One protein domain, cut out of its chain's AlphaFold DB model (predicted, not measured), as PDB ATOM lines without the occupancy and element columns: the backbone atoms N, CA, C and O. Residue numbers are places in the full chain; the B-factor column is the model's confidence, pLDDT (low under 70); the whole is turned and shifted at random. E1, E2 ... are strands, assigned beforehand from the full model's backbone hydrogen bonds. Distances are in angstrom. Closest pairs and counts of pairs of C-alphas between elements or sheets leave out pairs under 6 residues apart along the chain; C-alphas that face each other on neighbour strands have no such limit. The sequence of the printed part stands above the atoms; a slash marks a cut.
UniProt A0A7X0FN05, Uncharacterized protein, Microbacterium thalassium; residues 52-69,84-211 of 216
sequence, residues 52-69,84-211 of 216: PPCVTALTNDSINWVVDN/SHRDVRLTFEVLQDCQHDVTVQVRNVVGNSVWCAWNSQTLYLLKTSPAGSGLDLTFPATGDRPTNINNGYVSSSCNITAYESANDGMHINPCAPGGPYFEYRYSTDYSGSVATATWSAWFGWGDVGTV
ATOM      1  N   PRO A  52     140.441 121.467 145.289       54.94
ATOM      2  CA  PRO A  52     140.137 122.570 146.180       54.94
ATOM      3  C   PRO A  52     141.456 123.333 146.339       54.94
ATOM      4  O   PRO A  52     142.409 122.770 146.877       54.94
ATOM      5  N   PRO A  53     141.567 124.570 145.830       62.09
ATOM      6  CA  PRO A  53     142.824 125.321 145.834       62.09
ATOM      7  C   PRO A  53     143.249 125.755 147.248       62.09
ATOM      8  O   PRO A  53     144.228 126.474 147.401       62.09
ATOM      9  N   CYS A  54     142.503 125.326 148.265       69.50
ATOM     10  CA  CYS A  54     142.565 125.805 149.631       69.50
ATOM     11  C   CYS A  54     143.096 124.755 150.629       69.50
ATOM     12  O   CYS A  54     143.010 124.971 151.829       69.50
ATOM     13  N   VAL A  55     143.658 123.627 150.162       71.06
ATOM     14  CA  VAL A  55     144.470 122.722 151.004       71.06
ATOM     15  C   VAL A  55     145.923 122.853 150.562       71.06
ATOM     16  O   VAL A  55     146.292 122.337 149.507       71.06
ATOM     17  N   THR A  56     146.735 123.590 151.318       63.38
ATOM     18  CA  THR A  56     148.023 124.106 150.814       63.38
ATOM     19  C   THR A  56     149.266 123.580 151.514       63.38
ATOM     20  O   THR A  56     150.356 123.745 150.967       63.38
ATOM     21  N   ALA A  57     149.146 122.878 152.640       60.88
ATOM     22  CA  ALA A  57     150.311 122.284 153.286       60.88
ATOM     23  C   ALA A  57     149.975 120.957 153.967       60.88
ATOM     24  O   ALA A  57     149.008 120.859 154.715       60.88
ATOM     25  N   LEU A  58     150.799 119.939 153.710       64.62
ATOM     26  CA  LEU A  58     150.904 118.759 154.559       64.62
ATOM     27  C   LEU A  58     152.198 118.903 155.354       64.62
ATOM     28  O   LEU A  58     153.288 118.721 154.809       64.62
ATOM     29  N   THR A  59     152.082 119.265 156.624       63.50
ATOM     30  CA  THR A  59     153.217 119.369 157.540       63.50
ATOM     31  C   THR A  59     153.251 118.164 158.470       63.50
ATOM     32  O   THR A  59     152.232 117.540 158.776       63.50
ATOM     33  N   ASN A  60     154.460 117.797 158.887       61.53
ATOM     34  CA  ASN A  60     154.672 116.806 159.927       61.53
ATOM     35  C   ASN A  60     154.927 117.547 161.245       61.53
ATOM     36  O   ASN A  60     155.982 118.159 161.389       61.53
ATOM     37  N   ASP A  61     153.981 117.496 162.181       55.88
ATOM     38  CA  ASP A  61     154.038 118.223 163.462       55.88
ATOM     39  C   ASP A  61     154.178 117.255 164.653       55.88
ATOM     40  O   ASP A  61     153.519 117.359 165.689       55.88
ATOM     41  N   SER A  62     155.005 116.220 164.480       54.03
ATOM     42  CA  SER A  62     155.091 115.075 165.404       54.03
ATOM     43  C   SER A  62     155.795 115.349 166.739       54.03
ATOM     44  O   SER A  62     156.150 114.405 167.431       54.03
ATOM     45  N   ILE A  63     155.978 116.601 167.161       46.28
ATOM     46  CA  ILE A  63     156.860 116.957 168.292       46.28
ATOM     47  C   ILE A  63     156.512 116.197 169.591       46.28
ATOM     48  O   ILE A  63     157.412 115.755 170.292       46.28
ATOM     49  N   ASN A  64     155.225 115.965 169.875       44.09
ATOM     50  CA  ASN A  64     154.767 115.264 171.093       44.09
ATOM     51  C   ASN A  64     154.443 113.769 170.888       44.09
ATOM     52  O   ASN A  64     153.899 113.133 171.786       44.09
ATOM     53  N   TRP A  65     154.684 113.245 169.686       49.84
ATOM     54  CA  TRP A  65     154.358 111.870 169.279       49.84
ATOM     55  C   TRP A  65     155.595 111.118 168.775       49.84
ATOM     56  O   TRP A  65     155.534 109.940 168.466       49.84
ATOM     57  N   VAL A  66     156.747 111.779 168.710       50.09
ATOM     58  CA  VAL A  66     158.020 111.112 168.462       50.09
ATOM     59  C   VAL A  66     158.529 110.574 169.796       50.09
ATOM     60  O   VAL A  66     158.727 111.333 170.738       50.09
ATOM     61  N   VAL A  67     158.748 109.262 169.877       47.62
ATOM     62  CA  VAL A  67     159.482 108.660 170.998       47.62
ATOM     63  C   VAL A  67     160.892 109.277 171.047       47.62
ATOM     64  O   VAL A  67     161.530 109.476 170.013       47.62
ATOM     65  N   ASP A  68     161.411 109.603 172.232       41.34
ATOM     66  CA  ASP A  68     162.766 110.157 172.348       41.34
ATOM     67  C   ASP A  68     163.821 109.222 171.718       41.34
ATOM     68  O   ASP A  68     163.775 108.000 171.876       41.34
ATOM     69  N   ASN A  69     164.821 109.801 171.037       44.69
ATOM     70  CA  ASN A  69     165.904 109.098 170.317       44.69
ATOM     71  C   ASN A  69     165.476 108.290 169.078       44.69
ATOM     72  O   ASN A  69     166.212 107.413 168.616       44.69
ATOM     73  N   SER A  84     161.513  99.805 165.464       50.41
ATOM     74  CA  SER A  84     160.423  99.605 164.497       50.41
ATOM     75  C   SER A  84     159.120 100.358 164.779       50.41
ATOM     76  O   SER A  84     158.107 100.061 164.147       50.41
ATOM     77  N   HIS A  85     159.099 101.268 165.747       54.75
ATOM     78  CA  HIS A  85     157.872 101.919 166.197       54.75
ATOM     79  C   HIS A  85     158.116 103.419 166.326       54.75
ATOM     80  O   HIS A  85     158.813 103.872 167.234       54.75
ATOM     81  N   ARG A  86     157.678 104.160 165.304       66.44
ATOM     82  CA  ARG A  86     157.773 105.619 165.235       66.44
ATOM     83  C   ARG A  86     156.379 106.155 164.979       66.44
ATOM     84  O   ARG A  86     155.773 105.732 163.991       66.44
ATOM     85  N   ASP A  87     155.918 107.098 165.786       71.81
ATOM     86  CA  ASP A  87     154.599 107.680 165.564       71.81
ATOM     87  C   ASP A  87     154.734 108.989 164.813       71.81
ATOM     88  O   ASP A  87     155.694 109.748 164.983       71.81
ATOM     89  N   VAL A  88     153.782 109.227 163.920       72.94
ATOM     90  CA  VAL A  88     153.722 110.467 163.164       72.94
ATOM     91  C   VAL A  88     152.369 111.141 163.309       72.94
ATOM     92  O   VAL A  88     151.333 110.508 163.523       72.94
ATOM     93  N   ARG A  89     152.395 112.459 163.153       78.19
ATOM     94  CA  ARG A  89     151.250 113.346 163.186       78.19
ATOM     95  C   ARG A  89     151.279 114.256 161.964       78.19
ATOM     96  O   ARG A  89     152.099 115.165 161.850       78.19
ATOM     97  N   LEU A  90     150.375 113.972 161.041       79.62
ATOM     98  CA  LEU A  90     150.151 114.707 159.807       79.62
ATOM     99  C   LEU A  90     149.174 115.852 160.059       79.62
ATOM    100  O   LEU A  90     148.065 115.607 160.527       79.62
ATOM    101  N   THR A  91     149.542 117.075 159.702       84.00
ATOM    102  CA  THR A  91     148.641 118.230 159.742       84.00
ATOM    103  C   THR A  91     148.411 118.741 158.329       84.00
ATOM    104  O   THR A  91     149.358 119.015 157.595       84.00
ATOM    105  N   PHE A  92     147.141 118.841 157.946       82.19
ATOM    106  CA  PHE A  92     146.714 119.458 156.699       82.19
ATOM    107  C   PHE A  92     146.253 120.879 156.992       82.19
ATOM    108  O   PHE A  92     145.265 121.059 157.705       82.19
ATOM    109  N   GLU A  93     146.949 121.855 156.421       83.62
ATOM    110  CA  GLU A  93     146.524 123.249 156.440       83.62
ATOM    111  C   GLU A  93     145.352 123.430 155.475       83.62
ATOM    112  O   GLU A  93     145.464 123.135 154.277       83.62
ATOM    113  N   VAL A  94     144.227 123.900 156.010       83.56
ATOM    114  CA  VAL A  94     143.031 124.228 155.232       83.56
ATOM    115  C   VAL A  94     142.807 125.726 155.335       83.56
ATOM    116  O   VAL A  94     142.556 126.246 156.416       83.56
ATOM    117  N   LEU A  95     142.895 126.426 154.209       80.56
ATOM    118  CA  LEU A  95     142.819 127.879 154.164       80.56
ATOM    119  C   LEU A  95     141.420 128.399 154.514       80.56
ATOM    120  O   LEU A  95     140.387 127.798 154.212       80.56
ATOM    121  N   GLN A  96     141.393 129.590 155.112       77.38
ATOM    122  CA  GLN A  96     140.167 130.270 155.532       77.38
ATOM    123  C   GLN A  96     139.259 130.686 154.358       77.38
ATOM    124  O   GLN A  96     138.107 131.039 154.570       77.38
ATOM    125  N   ASP A  97     139.726 130.657 153.113       78.00
ATOM    126  CA  ASP A  97     138.942 131.024 151.929       78.00
ATOM    127  C   ASP A  97     138.239 129.832 151.250       78.00
ATOM    128  O   ASP A  97     137.543 130.022 150.242       78.00
ATOM    129  N   CYS A  98     138.333 128.621 151.817       80.81
ATOM    130  CA  CYS A  98     137.582 127.461 151.339       80.81
ATOM    131  C   CYS A  98     136.067 127.738 151.328       80.81
ATOM    132  O   CYS A  98     135.441 127.900 152.373       80.81
ATOM    133  N   GLN A  99     135.458 127.725 150.141       83.19
ATOM    134  CA  GLN A  99     134.015 127.961 149.951       83.19
ATOM    135  C   GLN A  99     133.137 126.744 150.285       83.19
ATOM    136  O   GLN A  99     131.913 126.849 150.343       83.19
ATOM    137  N   HIS A 100     133.760 125.584 150.479       84.81
ATOM    138  CA  HIS A 100     133.101 124.321 150.777       84.81
ATOM    139  C   HIS A 100     133.804 123.644 151.943       84.81
ATOM    140  O   HIS A 100     135.000 123.858 152.154       84.81
ATOM    141  N   ASP A 101     133.062 122.804 152.660       90.25
ATOM    142  CA  ASP A 101     133.650 121.890 153.628       90.25
ATOM    143  C   ASP A 101     134.676 121.010 152.915       90.25
ATOM    144  O   ASP A 101     134.425 120.497 151.824       90.25
ATOM    145  N   VAL A 102     135.835 120.820 153.534       89.69
ATOM    146  CA  VAL A 102     136.895 119.968 153.001       89.69
ATOM    147  C   VAL A 102     137.037 118.764 153.903       89.69
ATOM    148  O   VAL A 102     137.418 118.888 155.063       89.69
ATOM    149  N   THR A 103     136.772 117.580 153.362       91.56
ATOM    150  CA  THR A 103     137.015 116.318 154.058       91.56
ATOM    151  C   THR A 103     138.292 115.676 153.545       91.56
ATOM    152  O   THR A 103     138.416 115.405 152.351       91.56
ATOM    153  N   VAL A 104     139.221 115.383 154.452       90.88
ATOM    154  CA  VAL A 104     140.462 114.657 154.167       90.88
ATOM    155  C   VAL A 104     140.333 113.228 154.671       90.88
ATOM    156  O   VAL A 104     139.951 112.991 155.820       90.88
ATOM    157  N   GLN A 105     140.674 112.276 153.806       91.19
ATOM    158  CA  GLN A 105     140.844 110.874 154.151       91.19
ATOM    159  C   GLN A 105     142.326 110.533 154.171       91.19
ATOM    160  O   GLN A 105     143.003 110.723 153.164       91.19
ATOM    161  N   VAL A 106     142.802 109.959 155.273       90.25
ATOM    162  CA  VAL A 106     144.172 109.442 155.403       90.25
ATOM    163  C   VAL A 106     144.099 107.950 155.679       90.25
ATOM    164  O   VAL A 106     143.317 107.538 156.535       90.25
ATOM    165  N   ARG A 107     144.901 107.136 154.989       90.06
ATOM    166  CA  ARG A 107     145.012 105.688 155.214       90.06
ATOM    167  C   ARG A 107     146.462 105.236 155.364       90.06
ATOM    168  O   ARG A 107     147.373 105.864 154.830       90.06
ATOM    169  N   ASN A 108     146.655 104.122 156.069       88.44
ATOM    170  CA  ASN A 108     147.960 103.480 156.187       88.44
ATOM    171  C   ASN A 108     148.281 102.640 154.946       88.44
ATOM    172  O   ASN A 108     147.382 102.126 154.272       88.44
ATOM    173  N   VAL A 109     149.574 102.460 154.691       87.00
ATOM    174  CA  VAL A 109     150.092 101.576 153.645       87.00
ATOM    175  C   VAL A 109     150.569 100.289 154.312       87.00
ATOM    176  O   VAL A 109     151.448 100.309 155.170       87.00
ATOM    177  N   VAL A 110     149.969  99.155 153.943       84.88
ATOM    178  CA  VAL A 110     150.270  97.853 154.562       84.88
ATOM    179  C   VAL A 110     151.755  97.521 154.404       84.88
ATOM    180  O   VAL A 110     152.292  97.584 153.303       84.88
ATOM    181  N   GLY A 111     152.408  97.158 155.511       80.06
ATOM    182  CA  GLY A 111     153.851  96.884 155.563       80.06
ATOM    183  C   GLY A 111     154.713  98.120 155.837       80.06
ATOM    184  O   GLY A 111     155.809  97.983 156.384       80.06
ATOM    185  N   ASN A 112     154.182  99.313 155.555       80.81
ATOM    186  CA  ASN A 112     154.870 100.587 155.734       80.81
ATOM    187  C   ASN A 112     154.368 101.333 156.976       80.81
ATOM    188  O   ASN A 112     155.147 102.022 157.626       80.81
ATOM    189  N   SER A 113     153.092 101.202 157.338       81.94
ATOM    190  CA  SER A 113     152.514 101.859 158.511       81.94
ATOM    191  C   SER A 113     151.230 101.193 159.008       81.94
ATOM    192  O   SER A 113     150.581 100.425 158.285       81.94
ATOM    193  N   VAL A 114     150.841 101.499 160.248       82.94
ATOM    194  CA  VAL A 114     149.619 101.003 160.900       82.94
ATOM    195  C   VAL A 114     149.026 102.064 161.843       82.94
ATOM    196  O   VAL A 114     149.758 102.760 162.533       82.94
ATOM    197  N   TRP A 115     147.695 102.197 161.901       79.88
ATOM    198  CA  TRP A 115     147.004 103.121 162.831       79.88
ATOM    199  C   TRP A 115     146.837 102.579 164.251       79.88
ATOM    200  O   TRP A 115     146.383 103.274 165.145       79.88
ATOM    201  N   CYS A 116     147.088 101.289 164.416       72.81
ATOM    202  CA  CYS A 116     146.958 100.580 165.670       72.81
ATOM    203  C   CYS A 116     148.066  99.542 165.664       72.81
ATOM    204  O   CYS A 116     148.225  98.830 164.661       72.81
ATOM    205  N   ALA A 117     148.802  99.424 166.764       63.47
ATOM    206  CA  ALA A 117     149.780  98.360 166.907       63.47
ATOM    207  C   ALA A 117     149.141  96.999 166.554       63.47
ATOM    208  O   ALA A 117     148.000  96.713 166.926       63.47
ATOM    209  N   TRP A 118     149.885  96.172 165.816       61.78
ATOM    210  CA  TRP A 118     149.506  94.796 165.459       61.78
ATOM    211  C   TRP A 118     148.332  94.630 164.476       61.78
ATOM    212  O   TRP A 118     147.897  93.500 164.249       61.78
ATOM    213  N   ASN A 119     147.836  95.701 163.843       68.19
ATOM    214  CA  ASN A 119     146.836  95.593 162.777       68.19
ATOM    215  C   ASN A 119     147.482  95.669 161.385       68.19
ATOM    216  O   ASN A 119     148.032  96.696 161.012       68.19
ATOM    217  N   SER A 120     147.373  94.606 160.585       73.19
ATOM    218  CA  SER A 120     147.909  94.554 159.214       73.19
ATOM    219  C   SER A 120     146.913  94.981 158.126       73.19
ATOM    220  O   SER A 120     147.171  94.785 156.940       73.19
ATOM    221  N   GLN A 121     145.739  95.486 158.501       80.81
ATOM    222  CA  GLN A 121     144.705  95.941 157.578       80.81
ATOM    223  C   GLN A 121     144.946  97.389 157.154       80.81
ATOM    224  O   GLN A 121     145.550  98.187 157.873       80.81
ATOM    225  N   THR A 122     144.396  97.744 155.996       86.56
ATOM    226  CA  THR A 122     144.225  99.145 155.619       86.56
ATOM    227  C   THR A 122     143.047  99.734 156.385       86.56
ATOM    228  O   THR A 122     141.894  99.329 156.211       86.56
ATOM    229  N   LEU A 123     143.348 100.723 157.209       86.81
ATOM    230  CA  LEU A 123     142.400 101.543 157.932       86.81
ATOM    231  C   LEU A 123     142.567 103.000 157.511       86.81
ATOM    232  O   LEU A 123     143.607 103.404 156.985       86.81
ATOM    233  N   TYR A 124     141.539 103.797 157.766       88.94
ATOM    234  CA  TYR A 124     141.559 105.220 157.481       88.94
ATOM    235  C   TYR A 124     140.901 106.049 158.576       88.94
ATOM    236  O   TYR A 124     140.051 105.565 159.329       88.94
ATOM    237  N   LEU A 125     141.256 107.328 158.598       90.19
ATOM    238  CA  LEU A 125     140.541 108.380 159.307       90.19
ATOM    239  C   LEU A 125     139.971 109.384 158.313       90.19
ATOM    240  O   LEU A 125     140.526 109.597 157.235       90.19
ATOM    241  N   LEU A 126     138.858 109.993 158.707       91.50
ATOM    242  CA  LEU A 126     138.229 111.108 158.015       91.50
ATOM    243  C   LEU A 126     138.130 112.274 158.980       91.50
ATOM    244  O   LEU A 126     137.676 112.091 160.110       91.50
ATOM    245  N   LYS A 127     138.511 113.461 158.523       91.56
ATOM    246  CA  LYS A 127     138.211 114.710 159.225       91.56
ATOM    247  C   LYS A 127     137.748 115.749 158.231       91.56
ATOM    248  O   LYS A 127     138.196 115.744 157.085       91.56
ATOM    249  N   THR A 128     136.869 116.624 158.694       92.31
ATOM    250  CA  THR A 128     136.270 117.677 157.883       92.31
ATOM    251  C   THR A 128     136.601 119.024 158.495       92.31
ATOM    252  O   THR A 128     136.359 119.241 159.681       92.31
ATOM    253  N   SER A 129     137.159 119.911 157.680       91.50
ATOM    254  CA  SER A 129     137.320 121.323 157.995       91.50
ATOM    255  C   SER A 129     136.119 122.066 157.410       91.50
ATOM    256  O   SER A 129     135.881 121.942 156.202       91.50
ATOM    257  N   PRO A 130     135.317 122.774 158.225       92.00
ATOM    258  CA  PRO A 130     134.179 123.530 157.717       92.00
ATOM    259  C   PRO A 130     134.610 124.643 156.759       92.00
ATOM    260  O   PRO A 130     135.675 125.246 156.936       92.00
ATOM    261  N   ALA A 131     133.750 124.963 155.793       89.00
ATOM    262  CA  ALA A 131     133.935 126.089 154.886       89.00
ATOM    263  C   ALA A 131     134.257 127.378 155.660       89.00
ATOM    264  O   ALA A 131     133.618 127.702 156.664       89.00
ATOM    265  N   GLY A 132     135.252 128.125 155.190       85.38
ATOM    266  CA  GLY A 132     135.614 129.418 155.759       85.38
ATOM    267  C   GLY A 132     136.346 129.378 157.105       85.38
ATOM    268  O   GLY A 132     136.612 130.434 157.678       85.38
ATOM    269  N   SER A 133     136.621 128.192 157.663       87.81
ATOM    270  CA  SER A 133     137.078 128.080 159.055       87.81
ATOM    271  C   SER A 133     138.570 128.337 159.250       87.81
ATOM    272  O   SER A 133     138.956 128.814 160.314       87.81
ATOM    273  N   GLY A 134     139.405 128.022 158.254       84.06
ATOM    274  CA  GLY A 134     140.858 128.019 158.438       84.06
ATOM    275  C   GLY A 134     141.337 126.919 159.395       84.06
ATOM    276  O   GLY A 134     142.409 127.043 159.979       84.06
ATOM    277  N   LEU A 135     140.499 125.909 159.670       87.50
ATOM    278  CA  LEU A 135     140.800 124.880 160.657       87.50
ATOM    279  C   LEU A 135     141.707 123.814 160.048       87.50
ATOM    280  O   LEU A 135     141.284 123.061 159.164       87.50
ATOM    281  N   ASP A 136     142.899 123.687 160.616       86.94
ATOM    282  CA  ASP A 136     143.821 122.607 160.301       86.94
ATOM    283  C   ASP A 136     143.273 121.240 160.721       86.94
ATOM    284  O   ASP A 136     142.656 121.063 161.778       86.94
ATOM    285  N   LEU A 137     143.544 120.234 159.895       87.62
ATOM    286  CA  LEU A 137     143.148 118.855 160.153       87.62
ATOM    287  C   LEU A 137     144.362 118.031 160.546       87.62
ATOM    288  O   LEU A 137     145.201 117.704 159.710       87.62
ATOM    289  N   THR A 138     144.430 117.642 161.815       86.50
ATOM    290  CA  THR A 138     145.549 116.849 162.323       86.50
ATOM    291  C   THR A 138     145.206 115.371 162.475       86.50
ATOM    292  O   THR A 138     144.178 115.033 163.061       86.50
ATOM    293  N   PHE A 139     146.090 114.482 162.029       86.06
ATOM    294  CA  PHE A 139     145.943 113.030 162.034       86.06
ATOM    295  C   PHE A 139     147.193 112.330 162.597       86.06
ATOM    296  O   PHE A 139     148.275 112.541 162.067       86.06
ATOM    297  N   PRO A 140     147.063 111.431 163.577       82.75
ATOM    298  CA  PRO A 140     145.882 111.261 164.399       82.75
ATOM    299  C   PRO A 140     145.779 112.372 165.462       82.75
ATOM    300  O   PRO A 140     146.698 113.158 165.711       82.75
ATOM    301  N   ALA A 141     144.620 112.431 166.104       80.56
ATOM    302  CA  ALA A 141     144.381 113.104 167.369       80.56
ATOM    303  C   ALA A 141     143.883 112.082 168.400       80.56
ATOM    304  O   ALA A 141     143.292 111.058 168.052       80.56
ATOM    305  N   THR A 142     144.098 112.367 169.683       79.50
ATOM    306  CA  THR A 142     143.562 111.549 170.776       79.50
ATOM    307  C   THR A 142     142.043 111.407 170.648       79.50
ATOM    308  O   THR A 142     141.332 112.394 170.478       79.50
ATOM    309  N   GLY A 143     141.545 110.175 170.743       80.50
ATOM    310  CA  GLY A 143     140.135 109.825 170.585       80.50
ATOM    311  C   GLY A 143     139.723 109.455 169.158       80.50
ATOM    312  O   GLY A 143     138.615 108.948 168.981       80.50
ATOM    313  N   ASP A 144     140.592 109.641 168.158       85.75
ATOM    314  CA  ASP A 144     140.323 109.186 166.793       85.75
ATOM    315  C   ASP A 144     140.107 107.667 166.739       85.75
ATOM    316  O   ASP A 144     140.690 106.900 167.510       85.75
ATOM    317  N   ARG A 145     139.258 107.220 165.806       85.88
ATOM    318  CA  ARG A 145     138.881 105.806 165.656       85.88
ATOM    319  C   ARG A 145     139.042 105.358 164.201       85.88
ATOM    320  O   ARG A 145     138.118 105.542 163.403       85.88
ATOM    321  N   PRO A 146     140.201 104.789 163.828       85.88
ATOM    322  CA  PRO A 146     140.461 104.363 162.461       85.88
ATOM    323  C   PRO A 146     139.516 103.233 162.046       85.88
ATOM    324  O   PRO A 146     139.233 102.292 162.800       85.88
ATOM    325  N   THR A 147     139.028 103.349 160.818       83.69
ATOM    326  CA  THR A 147     137.945 102.541 160.256       83.69
ATOM    327  C   THR A 147     138.437 101.699 159.084       83.69
ATOM    328  O   THR A 147     139.282 102.141 158.311       83.69
ATOM    329  N   ASN A 148     137.899 100.490 158.920       75.12
ATOM    330  CA  ASN A 148     138.230  99.601 157.805       75.12
ATOM    331  C   ASN A 148     137.456  99.967 156.515       75.12
ATOM    332  O   ASN A 148     136.281 100.331 156.559       75.12
ATOM    333  N   ILE A 149     138.108  99.849 155.351       63.91
ATOM    334  CA  ILE A 149     137.527 100.110 154.018       63.91
ATOM    335  C   ILE A 149     136.580  98.984 153.546       63.91
ATOM    336  O   ILE A 149     135.644  99.238 152.793       63.91
ATOM    337  N   ASN A 150     136.782  97.745 153.994       56.75
ATOM    338  CA  ASN A 150     136.313  96.549 153.288       56.75
ATOM    339  C   ASN A 150     134.886  96.077 153.595       56.75
ATOM    340  O   ASN A 150     134.506  95.034 153.071       56.75
ATOM    341  N   ASN A 151     134.085  96.762 154.421       44.97
ATOM    342  CA  ASN A 151     132.788  96.175 154.793       44.97
ATOM    343  C   ASN A 151     131.597  97.123 154.943       44.97
ATOM    344  O   ASN A 151     130.581  96.712 155.496       44.97
ATOM    345  N   GLY A 152     131.696  98.388 154.513       43.31
ATOM    346  CA  GLY A 152     130.592  99.358 154.657       43.31
ATOM    347  C   GLY A 152     130.112  99.569 156.105       43.31
ATOM    348  O   GLY A 152     129.119 100.252 156.337       43.31
ATOM    349  N   TYR A 153     130.824  98.985 157.070       41.12
ATOM    350  CA  TYR A 153     130.532  98.976 158.489       41.12
ATOM    351  C   TYR A 153     131.758  99.514 159.207       41.12
ATOM    352  O   TYR A 153     132.871  99.006 159.053       41.12
ATOM    353  N   VAL A 154     131.535 100.565 159.983       50.75
ATOM    354  CA  VAL A 154     132.561 101.247 160.758       50.75
ATOM    355  C   VAL A 154     132.861 100.400 161.998       50.75
ATOM    356  O   VAL A 154     132.278 100.623 163.054       50.75
ATOM    357  N   SER A 155     133.722  99.385 161.898       53.53
ATOM    358  CA  SER A 155     134.323  98.806 163.103       53.53
ATOM    359  C   SER A 155     135.551  99.637 163.464       53.53
ATOM    360  O   SER A 155     136.547  99.655 162.741       53.53
ATOM    361  N   SER A 156     135.469 100.373 164.576       57.97
ATOM    362  CA  SER A 156     136.646 101.018 165.158       57.97
ATOM    363  C   SER A 156     137.650  99.926 165.511       57.97
ATOM    364  O   SER A 156     137.354  99.067 166.344       57.97
ATOM    365  N   SER A 157     138.804  99.937 164.862       65.75
ATOM    366  CA  SER A 157     139.840  98.919 165.072       65.75
ATOM    367  C   SER A 157     140.678  99.185 166.325       65.75
ATOM    368  O   SER A 157     141.222  98.249 166.908       65.75
ATOM    369  N   CYS A 158     140.730 100.442 166.767       73.81
ATOM    370  CA  CYS A 158     141.352 100.890 168.005       73.81
ATOM    371  C   CYS A 158     140.878 102.320 168.352       73.81
ATOM    372  O   CYS A 158     140.148 102.933 167.568       73.81
ATOM    373  N   ASN A 159     141.250 102.838 169.525       78.19
ATOM    374  CA  ASN A 159     141.057 104.246 169.895       78.19
ATOM    375  C   ASN A 159     142.433 104.885 169.967       78.19
ATOM    376  O   ASN A 159     143.241 104.358 170.705       78.19
ATOM    377  N   ILE A 160     142.703 105.999 169.301       79.81
ATOM    378  CA  ILE A 160     144.019 106.630 169.411       79.81
ATOM    379  C   ILE A 160     144.196 107.330 170.776       79.81
ATOM    380  O   ILE A 160     143.345 108.105 171.207       79.81
ATOM    381  N   THR A 161     145.328 107.122 171.437       71.50
ATOM    382  CA  THR A 161     145.854 107.801 172.623       71.50
ATOM    383  C   THR A 161     147.290 108.233 172.345       71.50
ATOM    384  O   THR A 161     147.959 107.636 171.508       71.50
ATOM    385  N   ALA A 162     147.763 109.257 173.053       65.56
ATOM    386  CA  ALA A 162     149.173 109.640 173.014       65.56
ATOM    387  C   ALA A 162     150.059 108.598 173.719       65.56
ATOM    388  O   ALA A 162     149.558 107.804 174.531       65.56
ATOM    389  N   TYR A 163     151.355 108.633 173.401       57.00
ATOM    390  CA  TYR A 163     152.395 107.837 174.046       57.00
ATOM    391  C   TYR A 163     152.380 108.071 175.575       57.00
ATOM    392  O   TYR A 163     152.179 109.195 176.030       57.00
ATOM    393  N   GLU A 164     152.539 106.991 176.353       55.41
ATOM    394  CA  GLU A 164     152.399 106.889 177.830       55.41
ATOM    395  C   GLU A 164     150.985 106.679 178.429       55.41
ATOM    396  O   GLU A 164     150.749 106.979 179.600       55.41
ATOM    397  N   SER A 165     150.065 106.035 177.690       55.53
ATOM    398  CA  SER A 165     149.546 104.675 178.026       55.53
ATOM    399  C   SER A 165     148.088 104.392 177.589       55.53
ATOM    400  O   SER A 165     147.131 104.696 178.292       55.53
ATOM    401  N   ALA A 166     147.773 103.679 176.509       59.59
ATOM    402  CA  ALA A 166     148.477 103.284 175.295       59.59
ATOM    403  C   ALA A 166     147.399 102.804 174.304       59.59
ATOM    404  O   ALA A 166     146.663 101.860 174.609       59.59
ATOM    405  N   ASN A 167     147.334 103.439 173.137       54.09
ATOM    406  CA  ASN A 167     146.831 102.948 171.864       54.09
ATOM    407  C   ASN A 167     147.227 103.972 170.786       54.09
ATOM    408  O   ASN A 167     146.587 104.984 170.565       54.09
ATOM    409  N   ASP A 168     148.379 103.747 170.193       60.22
ATOM    410  CA  ASP A 168     149.487 104.694 170.230       60.22
ATOM    411  C   ASP A 168     149.672 105.436 168.897       60.22
ATOM    412  O   ASP A 168     150.685 105.351 168.230       60.22
ATOM    413  N   GLY A 169     148.649 106.161 168.454       67.44
ATOM    414  CA  GLY A 169     148.782 106.999 167.262       67.44
ATOM    415  C   GLY A 169     149.026 106.228 165.960       67.44
ATOM    416  O   GLY A 169     148.501 105.143 165.732       67.44
ATOM    417  N   MET A 170     149.741 106.862 165.032       78.12
ATOM    418  CA  MET A 170     149.948 106.377 163.671       78.12
ATOM    419  C   MET A 170     151.404 105.938 163.520       78.12
ATOM    420  O   MET A 170     152.291 106.779 163.432       78.12
ATOM    421  N   HIS A 171     151.637 104.629 163.457       78.06
ATOM    422  CA  HIS A 171     152.965 104.017 163.446       78.06
ATOM    423  C   HIS A 171     153.524 103.885 162.034       78.06
ATOM    424  O   HIS A 171     152.854 103.321 161.167       78.06
ATOM    425  N   ILE A 172     154.775 104.280 161.812       78.06
ATOM    426  CA  ILE A 172     155.533 103.950 160.600       78.06
ATOM    427  C   ILE A 172     156.569 102.864 160.872       78.06
ATOM    428  O   ILE A 172     157.172 102.794 161.941       78.06
ATOM    429  N   ASN A 173     156.801 102.037 159.859       76.06
ATOM    430  CA  ASN A 173     157.916 101.113 159.782       76.06
ATOM    431  C   ASN A 173     159.054 101.799 159.007       76.06
ATOM    432  O   ASN A 173     159.049 101.740 157.778       76.06
ATOM    433  N   PRO A 174     160.047 102.418 159.674       68.44
ATOM    434  CA  PRO A 174     161.127 103.143 158.993       68.44
ATOM    435  C   PRO A 174     162.010 102.234 158.124       68.44
ATOM    436  O   PRO A 174     162.788 102.711 157.305       68.44
ATOM    437  N   CYS A 175     161.891 100.919 158.304       70.44
ATOM    438  CA  CYS A 175     162.594  99.900 157.541       70.44
ATOM    439  C   CYS A 175     161.840  99.435 156.296       70.44
ATOM    440  O   CYS A 175     162.358  98.606 155.545       70.44
ATOM    441  N   ALA A 176     160.619  99.922 156.077       71.50
ATOM    442  CA  ALA A 176     159.886  99.613 154.869       71.50
ATOM    443  C   ALA A 176     160.572 100.287 153.667       71.50
ATOM    444  O   ALA A 176     160.715 101.513 153.644       71.50
ATOM    445  N   PRO A 177     161.030  99.516 152.666       66.94
ATOM    446  CA  PRO A 177     161.716 100.095 151.528       66.94
ATOM    447  C   PRO A 177     160.744 100.925 150.684       66.94
ATOM    448  O   PRO A 177     159.713 100.427 150.239       66.94
ATOM    449  N   GLY A 178     161.123 102.173 150.408       69.38
ATOM    450  CA  GLY A 178     160.579 102.947 149.291       69.38
ATOM    451  C   GLY A 178     159.369 103.835 149.567       69.38
ATOM    452  O   GLY A 178     158.992 104.547 148.645       69.38
ATOM    453  N   GLY A 179     158.802 103.854 150.781       71.81
ATOM    454  CA  GLY A 179     157.582 104.630 151.054       71.81
ATOM    455  C   GLY A 179     156.436 104.319 150.064       71.81
ATOM    456  O   GLY A 179     156.491 103.319 149.343       71.81
ATOM    457  N   PRO A 180     155.357 105.116 150.052       80.00
ATOM    458  CA  PRO A 180     154.985 106.067 151.091       80.00
ATOM    459  C   PRO A 180     154.556 105.327 152.364       80.00
ATOM    460  O   PRO A 180     154.134 104.170 152.327       80.00
ATOM    461  N   TYR A 181     154.646 105.986 153.514       81.50
ATOM    462  CA  TYR A 181     154.073 105.455 154.748       81.50
ATOM    463  C   TYR A 181     152.556 105.635 154.768       81.50
ATOM    464  O   TYR A 181     151.853 104.752 155.245       81.50
ATOM    465  N   PHE A 182     152.025 106.719 154.205       85.19
ATOM    466  CA  PHE A 182     150.583 106.978 154.179       85.19
ATOM    467  C   PHE A 182     150.118 107.397 152.807       85.19
ATOM    468  O   PHE A 182     150.880 107.945 152.014       85.19
ATOM    469  N   GLU A 183     148.829 107.202 152.577       88.00
ATOM    470  CA  GLU A 183     148.152 107.787 151.436       88.00
ATOM    471  C   GLU A 183     146.999 108.659 151.914       88.00
ATOM    472  O   GLU A 183     146.293 108.321 152.868       88.00
ATOM    473  N   TYR A 184     146.780 109.773 151.232       89.25
ATOM    474  CA  TYR A 184     145.682 110.678 151.529       89.25
ATOM    475  C   TYR A 184     144.973 111.154 150.265       89.25
ATOM    476  O   TYR A 184     145.502 111.075 149.156       89.25
ATOM    477  N   ARG A 185     143.743 111.629 150.441       89.31
ATOM    478  CA  ARG A 185     142.910 112.248 149.404       89.31
ATOM    479  C   ARG A 185     141.872 113.165 150.042       89.31
ATOM    480  O   ARG A 185     141.626 113.071 151.244       89.31
ATOM    481  N   TYR A 186     141.237 114.015 149.247       89.19
ATOM    482  CA  TYR A 186     140.246 114.981 149.722       89.19
ATOM    483  C   TYR A 186     138.954 114.944 148.898       89.19
ATOM    484  O   TYR A 186     138.935 114.469 147.761       89.19
ATOM    485  N   SER A 187     137.874 115.443 149.495       88.38
ATOM    486  CA  SER A 187     136.550 115.623 148.893       88.38
ATOM    487  C   SER A 187     135.909 116.895 149.455       88.38
ATOM    488  O   SER A 187     136.058 117.191 150.642       88.38
ATOM    489  N   THR A 188     135.193 117.636 148.608       88.31
ATOM    490  CA  THR A 188     134.379 118.806 148.996       88.31
ATOM    491  C   THR A 188     132.874 118.535 148.977       88.31
ATOM    492  O   THR A 188     132.075 119.424 149.254       88.31
ATOM    493  N   ASP A 189     132.474 117.310 148.635       84.81
ATOM    494  CA  ASP A 189     131.083 116.860 148.529       84.81
ATOM    495  C   ASP A 189     130.758 115.704 149.498       84.81
ATOM    496  O   ASP A 189     129.708 115.060 149.402       84.81
ATOM    497  N   TYR A 190     131.654 115.429 150.451       84.19
ATOM    498  CA  TYR A 190     131.479 114.363 151.429       84.19
ATOM    499  C   TYR A 190     130.260 114.616 152.323       84.19
ATOM    500  O   TYR A 190     130.188 115.588 153.066       84.19
ATOM    501  N   SER A 191     129.316 113.677 152.288       84.81
ATOM    502  CA  SER A 191     128.036 113.734 153.010       84.81
ATOM    503  C   SER A 191     127.870 112.588 154.017       84.81
ATOM    504  O   SER A 191     126.761 112.141 154.297       84.81
ATOM    505  N   GLY A 192     128.983 112.072 154.554       82.00
ATOM    506  CA  GLY A 192     128.978 110.974 155.533       82.00
ATOM    507  C   GLY A 192     129.183 109.576 154.939       82.00
ATOM    508  O   GLY A 192     129.208 108.593 155.675       82.00
ATOM    509  N   SER A 193     129.373 109.458 153.621       83.94
ATOM    510  CA  SER A 193     129.592 108.175 152.943       83.94
ATOM    511  C   SER A 193     130.800 108.233 152.012       83.94
ATOM    512  O   SER A 193     130.837 108.986 151.040       83.94
ATOM    513  N   VAL A 194     131.798 107.387 152.292       83.50
ATOM    514  CA  VAL A 194     133.013 107.269 151.464       83.50
ATOM    515  C   VAL A 194     132.688 106.737 150.072       83.50
ATOM    516  O   VAL A 194     133.356 107.115 149.114       83.50
ATOM    517  N   ALA A 195     131.673 105.876 149.959       83.38
ATOM    518  CA  ALA A 195     131.301 105.218 148.710       83.38
ATOM    519  C   ALA A 195     130.636 106.164 147.700       83.38
ATOM    520  O   ALA A 195     130.655 105.882 146.507       83.38
ATOM    521  N   THR A 196     130.033 107.257 148.174       84.12
ATOM    522  CA  THR A 196     129.247 108.181 147.341       84.12
ATOM    523  C   THR A 196     129.905 109.542 147.149       84.12
ATOM    524  O   THR A 196     129.443 110.303 146.309       84.12
ATOM    525  N   ALA A 197     130.942 109.863 147.921       85.25
ATOM    526  CA  ALA A 197     131.684 111.108 147.770       85.25
ATOM    527  C   ALA A 197     132.605 111.072 146.541       85.25
ATOM    528  O   ALA A 197     133.183 110.030 146.207       85.25
ATOM    529  N   THR A 198     132.783 112.226 145.904       89.62
ATOM    530  CA  THR A 198     133.760 112.417 144.835       89.62
ATOM    531  C   THR A 198     135.108 112.734 145.458       89.62
ATOM    532  O   THR A 198     135.301 113.769 146.094       89.62
ATOM    533  N   TRP A 199     136.067 111.835 145.268       87.50
ATOM    534  CA  TRP A 199     137.402 111.981 145.833       87.50
ATOM    535  C   TRP A 199     138.425 112.401 144.784       87.50
ATOM    536  O   TRP A 199     138.352 111.993 143.624       87.50
ATOM    537  N   SER A 200     139.444 113.134 145.227       85.25
ATOM    538  CA  SER A 200     140.683 113.290 144.473       85.25
ATOM    539  C   SER A 200     141.396 111.953 144.246       85.25
ATOM    540  O   SER A 200     141.075 110.924 144.854       85.25
ATOM    541  N   ALA A 201     142.442 111.992 143.415       85.50
ATOM    542  CA  ALA A 201     143.446 110.936 143.398       85.50
ATOM    543  C   ALA A 201     144.082 110.755 144.790       85.50
ATOM    544  O   ALA A 201     144.008 111.643 145.644       85.50
ATOM    545  N   TRP A 202     144.699 109.591 144.996       86.62
ATOM    546  CA  TRP A 202     145.533 109.337 146.166       86.62
ATOM    547  C   TRP A 202     146.901 110.001 145.999       86.62
ATOM    548  O   TRP A 202     147.494 109.951 144.922       86.62
ATOM    549  N   PHE A 203     147.398 110.572 147.087       83.38
ATOM    550  CA  PHE A 203     148.731 111.150 147.222       83.38
ATOM    551  C   PHE A 203     149.493 110.398 148.311       83.38
ATOM    552  O   PHE A 203     148.880 109.986 149.295       83.38
ATOM    553  N   GLY A 204     150.803 110.219 148.148       81.56
ATOM    554  CA  GLY A 204     151.664 109.557 149.131       81.56
ATOM    555  C   GLY A 204     152.361 110.548 150.065       81.56
ATOM    556  O   GLY A 204     152.719 111.649 149.652       81.56
ATOM    557  N   TRP A 205     152.589 110.148 151.317       80.69
ATOM    558  CA  TRP A 205     153.483 110.834 152.251       80.69
ATOM    559  C   TRP A 205     154.511 109.862 152.827       80.69
ATOM    560  O   TRP A 205     154.167 108.728 153.173       80.69
ATOM    561  N   GLY A 206     155.748 110.329 153.011       71.44
ATOM    562  CA  GLY A 206     156.791 109.564 153.695       71.44
ATOM    563  C   GLY A 206     157.708 108.761 152.778       71.44
ATOM    564  O   GLY A 206     158.240 107.735 153.192       71.44
ATOM    565  N   ASP A 207     157.913 109.213 151.544       62.66
ATOM    566  CA  ASP A 207     158.996 108.684 150.719       62.66
ATOM    567  C   ASP A 207     160.334 109.057 151.378       62.66
ATOM    568  O   ASP A 207     160.525 110.178 151.852       62.66
ATOM    569  N   VAL A 208     161.260 108.097 151.443       52.09
ATOM    570  CA  VAL A 208     162.512 108.095 152.240       52.09
ATOM    571  C   VAL A 208     163.483 109.278 152.024       52.09
ATOM    572  O   VAL A 208     164.542 109.313 152.639       52.09
ATOM    573  N   GLY A 209     163.140 110.267 151.196       50.41
ATOM    574  CA  GLY A 209     163.902 111.506 151.012       50.41
ATOM    575  C   GLY A 209     163.334 112.751 151.706       50.41
ATOM    576  O   GLY A 209     163.988 113.790 151.652       50.41
ATOM    577  N   THR A 210     162.135 112.702 152.304       44.09
ATOM    578  CA  THR A 210     161.409 113.925 152.711       44.09
ATOM    579  C   THR A 210     160.763 113.886 154.087       44.09
ATOM    580  O   THR A 210     160.018 114.810 154.394       44.09
ATOM    581  N   VAL A 211     161.020 112.890 154.941       49.78
ATOM    582  CA  VAL A 211     160.578 113.010 156.340       49.78
ATOM    583  C   VAL A 211     161.506 114.021 157.020       49.78
ATOM    584  O   VAL A 211     162.676 113.689 157.227       49.78
TER     585      VAL A 211
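Overview. This is residues 52 to 69 and 84 to 211 of the 216 residues of an uncharacterized protein of Microbacterium thalassium (UniProt A0A7X0FN05). Look for little regular structure, but a small strand sandwich at the core: the strongly twisted sheet E5 E4 E8 E9 faces E1 E3 E6, long loops around them, and pair E2 E7 extends past one end. The 146 printed residues include nine named strands, E1 to E9, 43 residues in all; the class is all strand, each sheet antiparallel. It is compact, radius of gyration of the C-alphas 14.8 A, spanning 42 by 32 by 30 A.

Arrangement. Start at E1, residues 55 to 60, antiparallel to E3, residues 90 to 94; N 59 and O 91 are 2.9 A apart. E2, residues 86 to 88, runs on into E3 at 7 degrees and neighbours E7, residues 170 to 172, with N 88 and O 170 at 2.9 A. Hairpin E4, residues 102 to 108, and E5, residues 123 to 129, has N 104 and O 127 at 2.8 A. E6, residues 137 to 139, neighbours E3, with N 90 and O 139 at 2.7 A; the closest C-alphas of E5 and E6, Lys 127 and Leu 137, are 6.5 A apart. E8, residues 182 to 187, neighbours E4, with N 105 and O 185 at 2.8 A, and forms a hairpin with E9, residues 203 to 205, with N 184 and O 203 at 2.9 A.

Along the chain. Find C-alpha 55 at (144.470, 122.722, 151.004), where E1 begins; E9 ends at C-alpha 205, (153.483, 110.834, 152.251). E4 runs 20.1 A, E5 20.4 A.

Size, cuts and confidence. Residues 70 to 83 are cut out; C-alphas 69 and 84 are 12.4 A apart. Links E4 to E5, E6 to E7 and E8 to E9 are long. pLDDT is under 70 in 48 residues, among them 56 to 69.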